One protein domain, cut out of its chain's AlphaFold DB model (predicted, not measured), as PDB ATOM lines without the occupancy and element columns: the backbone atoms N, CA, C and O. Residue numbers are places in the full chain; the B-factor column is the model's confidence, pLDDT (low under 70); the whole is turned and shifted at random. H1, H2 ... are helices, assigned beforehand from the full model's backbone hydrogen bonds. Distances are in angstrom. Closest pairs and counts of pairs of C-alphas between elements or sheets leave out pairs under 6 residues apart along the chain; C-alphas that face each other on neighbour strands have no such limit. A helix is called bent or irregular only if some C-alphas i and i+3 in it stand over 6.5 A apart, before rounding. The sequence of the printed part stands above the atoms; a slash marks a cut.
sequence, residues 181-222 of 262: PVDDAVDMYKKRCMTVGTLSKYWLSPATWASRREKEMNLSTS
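What this domain is: This is residues 181 to 222 of the 262 residues of an uncharacterized protein of Haemonchus placei (UniProt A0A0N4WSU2). A long helix, H3, reaches away as an arm from a small helical hairpin, in which H1 and H2 lie side by side and run opposite ways. H3 sets off after the tight link at the end of H2 and slants away from it, with residues 213 to 222 sticking out free, while open space lies between H3 and H1. The printed part has 42 residues, with three named helices in the order H1, H2, H3 and no named strand; the helices hold 33 of the 42 printed residues, and the class is all helix. The whole is loose, with a radius of gyration of the C-alphas of 12.0 A, and it spans 36 by 17 by 8 A, the arm H3 making much of the length.

How they stand to each other: Begin with the longest helix, H3, residues 206 to 222, and look back to the helix before it, H2, residues 196 to 202. H3 and H2 are close but not clearly touching, with 1 pair of C-alphas within 8 A. That pair is also their closest, the C-alphas of Tyr 202 and Thr 208, 6.9 A apart. The lines of H2 and H3 stand at a steep tilt of 45 degrees, the two run the same way, and their centres are 18.9 A apart. From H2 turn to H1, residues 182 to 190, which touches it with 4 pairs of C-alphas within 8 A. The closest C-alphas of H1 and H2 are those of Ala 185 and Leu 199, 6.7 A apart. Their lines stand at a shallow tilt of 17 degrees, they run opposite ways, and their centres are 10.6 A apart; H1 and H2 form a helical hairpin. H1 and H3 are apart. In the backbone, every pair of O i and N i+4 in H1 and H2 is within hydrogen-bond range, and in H3 12 of 13 are.

Where its parts are: Find C-alpha 206, of Pro 206, at (7.651, 210.883, 35.559); from there H3 runs through 17 residues to C-alpha 222 at (-8.939, 208.808, 17.685), a length of 24.5 A from first to last C-alpha. Just before it, residues 203 to 205 make the tight link that joins H2 to H3. H2 takes 7 residues, Val 196 to Tyr 202, and measures 10.3 A from first to last C-alpha. Residues 191 to 195 make the tight link from H1 to H2. H1 takes 9 residues, Val 182 to Lys 190; look for C-alpha 182 at (9.877, 202.009, 26.141), from which the helix runs 12.4 A to the C-alpha of Lys 190. No helix is bent or irregular.

The domain as a whole: The two C-alphas farthest apart are those of Arg 192, in the link between H1 and H2, and Ser 222, at the last printed residue; they are 36.4 A apart. The C-alphas of the first and last printed residues, Pro 181 and Ser 222, are 19.6 A apart. Without residues 213 to 222, which stand free, the body has 32 residues, spans 27 by 16 by 7 A and has a radius of gyration of 9.2 A. The printed part has no cut, and neither link is long. Read the B-factor column for the model's confidence: the mean pLDDT of the printed part is 72.6. H1 has a mean of 88 and H2 of 84, but H3 has a mean of 53, and the 17 residues 206 to 222 are under 70.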
ATOM      1  N   PRO A 181       9.636 202.968  21.320       82.25
ATOM      2  CA  PRO A 181       8.933 202.308  22.419       82.25
ATOM      3  C   PRO A 181       9.801 202.210  23.681       82.25
ATOM      4  O   PRO A 181      11.030 202.217  23.609       82.25
ATOM      5  N   VAL A 182       9.162 202.149  24.856       84.19
ATOM      6  CA  VAL A 182       9.877 202.009  26.141       84.19
ATOM      7  C   VAL A 182      10.592 200.657  26.212       84.19
ATOM      8  O   VAL A 182      11.726 200.605  26.678       84.19
ATOM      9  N   ASP A 183       9.977 199.592  25.698       87.25
ATOM     10  CA  ASP A 183      10.558 198.245  25.707       87.25
ATOM     11  C   ASP A 183      11.856 198.176  24.897       87.25
ATOM     12  O   ASP A 183      12.883 197.720  25.405       87.25
ATOM     13  N   ASP A 184      11.854 198.748  23.692       88.62
ATOM     14  CA  ASP A 184      13.043 198.863  22.840       88.62
ATOM     15  C   ASP A 184      14.138 199.712  23.508       88.62
ATOM     16  O   ASP A 184      15.332 199.423  23.399       88.62
ATOM     17  N   ALA A 185      13.749 200.749  24.257       87.31
ATOM     18  CA  ALA A 185      14.671 201.575  25.041       87.31
ATOM     19  C   ALA A 185      15.336 200.778  26.158       87.31
ATOM     20  O   ALA A 185      16.554 200.851  26.348       87.31
ATOM     21  N   VAL A 186      14.563 199.968  26.868       88.00
ATOM     22  CA  VAL A 186      15.090 199.083  27.903       88.00
ATOM     23  C   VAL A 186      15.996 198.007  27.295       88.00
ATOM     24  O   VAL A 186      17.026 197.685  27.889       88.00
ATOM     25  N   ASP A 187      15.681 197.487  26.108       91.62
ATOM     26  CA  ASP A 187      16.529 196.515  25.409       91.62
ATOM     27  C   ASP A 187      17.879 197.116  24.982       91.62
ATOM     28  O   ASP A 187      18.935 196.548  25.270       91.62
ATOM     29  N   MET A 188      17.889 198.321  24.404       88.25
ATOM     30  CA  MET A 188      19.143 199.015  24.080       88.25
ATOM     31  C   MET A 188      19.989 199.322  25.320       88.25
ATOM     32  O   MET A 188      21.221 199.272  25.263       88.25
ATOM     33  N   TYR A 189      19.342 199.613  26.451       88.00
ATOM     34  CA  TYR A 189      20.027 199.758  27.731       88.00
ATOM     35  C   TYR A 189      20.663 198.434  28.189       88.00
ATOM     36  O   TYR A 189      21.849 198.411  28.523       88.00
ATOM     37  N   LYS A 190      19.930 197.313  28.127       90.50
ATOM     38  CA  LYS A 190      20.462 195.971  28.442       90.50
ATOM     39  C   LYS A 190      21.645 195.596  27.546       90.50
ATOM     40  O   LYS A 190      22.624 195.032  28.028       90.50
ATOM     41  N   LYS A 191      21.590 195.975  26.265       93.12
ATOM     42  CA  LYS A 191      22.667 195.796  25.276       93.12
ATOM     43  C   LYS A 191      23.857 196.748  25.464       93.12
ATOM     44  O   LYS A 191      24.812 196.673  24.700       93.12
ATOM     45  N   ARG A 192      23.835 197.626  26.478       87.44
ATOM     46  CA  ARG A 192      24.859 198.656  26.755       87.44
ATOM     47  C   ARG A 192      25.058 199.664  25.613       87.44
ATOM     48  O   ARG A 192      26.064 200.364  25.578       87.44
ATOM     49  N   CYS A 193      24.082 199.782  24.714       82.69
ATOM     50  CA  CYS A 193      24.071 200.763  23.625       82.69
ATOM     51  C   CYS A 193      23.455 202.102  24.058       82.69
ATOM     52  O   CYS A 193      23.446 203.063  23.293       82.69
ATOM     53  N   MET A 194      22.925 202.176  25.283       85.44
ATOM     54  CA  MET A 194      22.344 203.381  25.854       85.44
ATOM     55  C   MET A 194      22.702 203.517  27.334       85.44
ATOM     56  O   MET A 194      22.774 202.531  28.063       85.44
ATOM     57  N   THR A 195      22.916 204.753  27.788       87.44
ATOM     58  CA  THR A 195      23.236 205.035  29.193       87.44
ATOM     59  C   THR A 195      21.975 205.100  30.061       87.44
ATOM     60  O   THR A 195      20.895 205.454  29.578       87.44
ATOM     61  N   VAL A 196      22.128 204.841  31.367       86.81
ATOM     62  CA  VAL A 196      21.057 205.013  32.370       86.81
ATOM     63  C   VAL A 196      20.481 206.431  32.326       86.81
ATOM     64  O   VAL A 196      19.268 206.598  32.389       86.81
ATOM     65  N   GLY A 197      21.337 207.451  32.176       85.44
ATOM     66  CA  GLY A 197      20.922 208.857  32.133       85.44
ATOM     67  C   GLY A 197      20.075 209.199  30.907       85.44
ATOM     68  O   GLY A 197      19.147 210.002  30.990       85.44
ATOM     69  N   THR A 198      20.345 208.559  29.768       84.56
ATOM     70  CA  THR A 198      19.518 208.706  28.564       84.56
ATOM     71  C   THR A 198      18.173 207.997  28.743       84.56
ATOM     72  O   THR A 198      17.131 208.585  28.453       84.56
ATOM     73  N   LEU A 199      18.169 206.771  29.278       84.62
ATOM     74  CA  LEU A 199      16.939 206.019  29.541       84.62
ATOM     75  C   LEU A 199      16.019 206.768  30.524       84.62
ATOM     76  O   LEU A 199      14.821 206.923  30.271       84.62
ATOM     77  N   SER A 200      16.590 207.288  31.615       83.62
ATOM     78  CA  SER A 200      15.845 207.997  32.655       83.62
ATOM     79  C   SER A 200      15.267 209.321  32.168       83.62
ATOM     80  O   SER A 200      14.109 209.619  32.441       83.62
ATOM     81  N   LYS A 201      16.028 210.095  31.388       82.31
ATOM     82  CA  LYS A 201      15.602 211.411  30.900       82.31
ATOM     83  C   LYS A 201      14.434 211.353  29.915       82.31
ATOM     84  O   LYS A 201      13.596 212.252  29.933       82.31
ATOM     85  N   TYR A 202      14.402 210.348  29.038       82.81
ATOM     86  CA  TYR A 202      13.480 210.338  27.895       82.81
ATOM     87  C   TYR A 202      12.353 209.302  27.988       82.81
ATOM     88  O   TYR A 202      11.304 209.536  27.391       82.81
ATOM     89  N   TRP A 203      12.531 208.200  28.730       83.12
ATOM     90  CA  TRP A 203      11.521 207.134  28.824       83.12
ATOM     91  C   TRP A 203      11.015 206.875  30.242       83.12
ATOM     92  O   TRP A 203       9.828 206.608  30.401       83.12
ATOM     93  N   LEU A 204      11.870 206.977  31.268       79.12
ATOM     94  CA  LEU A 204      11.472 206.690  32.660       79.12
ATOM     95  C   LEU A 204      11.163 207.946  33.488       79.12
ATOM     96  O   LEU A 204      10.843 207.833  34.670       79.12
ATOM     97  N   SER A 205      11.257 209.144  32.901       77.00
ATOM     98  CA  SER A 205      10.968 210.382  33.622       77.00
ATOM     99  C   SER A 205       9.463 210.479  33.922       77.00
ATOM    100  O   SER A 205       8.647 210.326  33.002       77.00
ATOM    101  N   PRO A 206       9.062 210.776  35.174       58.56
ATOM    102  CA  PRO A 206       7.651 210.883  35.559       58.56
ATOM    103  C   PRO A 206       6.852 211.872  34.693       58.56
ATOM    104  O   PRO A 206       5.690 211.621  34.377       58.56
ATOM    105  N   ALA A 207       7.497 212.954  34.239       59.75
ATOM    106  CA  ALA A 207       6.888 213.982  33.392       59.75
ATOM    107  C   ALA A 207       6.585 213.492  31.962       59.75
ATOM    108  O   ALA A 207       5.606 213.915  31.348       59.75
ATOM    109  N   THR A 208       7.394 212.575  31.423       57.53
ATOM    110  CA  THR A 208       7.187 212.006  30.083       57.53
ATOM    111  C   THR A 208       6.234 210.816  30.098       57.53
ATOM    112  O   THR A 208       5.527 210.603  29.118       57.53
ATOM    113  N   TRP A 209       6.163 210.070  31.205       53.78
ATOM    114  CA  TRP A 209       5.232 208.948  31.363       53.78
ATOM    115  C   TRP A 209       3.769 209.404  31.373       53.78
ATOM    116  O   TRP A 209       2.949 208.853  30.643       53.78
ATOM    117  N   ALA A 210       3.445 210.439  32.158       51.94
ATOM    118  CA  ALA A 210       2.089 210.988  32.231       51.94
ATOM    119  C   ALA A 210       1.644 211.600  30.889       51.94
ATOM    120  O   ALA A 210       0.585 211.249  30.377       51.94
ATOM    121  N   SER A 211       2.509 212.408  30.262       54.41
ATOM    122  CA  SER A 211       2.238 213.020  28.952       54.41
ATOM    123  C   SER A 211       2.077 211.983  27.828       54.41
ATOM    124  O   SER A 211       1.270 212.170  26.916       54.41
ATOM    125  N   ARG A 212       2.803 210.856  27.884       56.31
ATOM    126  CA  ARG A 212       2.663 209.775  26.898       56.31
ATOM    127  C   ARG A 212       1.398 208.952  27.125       56.31
ATOM    128  O   ARG A 212       0.744 208.629  26.142       56.31
ATOM    129  N   ARG A 213       1.004 208.688  28.378       57.31
ATOM    130  CA  ARG A 213      -0.272 208.018  28.691       57.31
ATOM    131  C   ARG A 213      -1.475 208.842  28.237       57.31
ATOM    132  O   ARG A 213      -2.404 208.283  27.667       57.31
ATOM    133  N   GLU A 214      -1.437 210.162  28.431       56.75
ATOM    134  CA  GLU A 214      -2.453 211.066  27.882       56.75
ATOM    135  C   GLU A 214      -2.455 211.039  26.353       56.75
ATOM    136  O   GLU A 214      -3.515 210.946  25.740       56.75
ATOM    137  N   LYS A 215      -1.283 211.070  25.705       56.41
ATOM    138  CA  LYS A 215      -1.206 210.991  24.242       56.41
ATOM    139  C   LYS A 215      -1.719 209.648  23.711       56.41
ATOM    140  O   LYS A 215      -2.461 209.649  22.741       56.41
ATOM    141  N   GLU A 216      -1.386 208.522  24.333       52.53
ATOM    142  CA  GLU A 216      -1.880 207.205  23.916       52.53
ATOM    143  C   GLU A 216      -3.386 207.053  24.145       52.53
ATOM    144  O   GLU A 216      -4.065 206.606  23.232       52.53
ATOM    145  N   MET A 217      -3.940 207.549  25.259       52.12
ATOM    146  CA  MET A 217      -5.397 207.610  25.468       52.12
ATOM    147  C   MET A 217      -6.109 208.445  24.395       52.12
ATOM    148  O   MET A 217      -7.166 208.052  23.909       52.12
ATOM    149  N   ASN A 218      -5.505 209.561  23.977       51.00
ATOM    150  CA  ASN A 218      -6.028 210.404  22.900       51.00
ATOM    151  C   ASN A 218      -5.867 209.771  21.503       51.00
ATOM    152  O   ASN A 218      -6.670 210.038  20.611       51.00
ATOM    153  N   LEU A 219      -4.862 208.912  21.290       50.97
ATOM    154  CA  LEU A 219      -4.752 208.132  20.057       50.97
ATOM    155  C   LEU A 219      -5.739 206.957  20.035       50.97
ATOM    156  O   LEU A 219      -6.336 206.699  18.990       50.97
ATOM    157  N   SER A 220      -5.963 206.292  21.169       48.44
ATOM    158  CA  SER A 220      -6.926 205.196  21.300       48.44
ATOM    159  C   SER A 220      -8.364 205.652  21.051       48.44
ATOM    160  O   SER A 220      -9.118 204.928  20.411       48.44
ATOM    161  N   THR A 221      -8.735 206.867  21.466       45.78
ATOM    162  CA  THR A 221     -10.041 207.466  21.134       45.78
ATOM    163  C   THR A 221     -10.109 208.020  19.706       45.78
ATOM    164  O   THR A 221     -11.188 208.066  19.114       45.78
ATOM    165  N   SER A 222      -8.977 208.386  19.096       43.22
ATOM    166  CA  SER A 222      -8.939 208.808  17.685       43.22
ATOM    167  C   SER A 222      -8.982 207.645  16.684       43.22
ATOM    168  O   SER A 222      -9.360 207.839  15.535       43.22
TER     169      SER A 222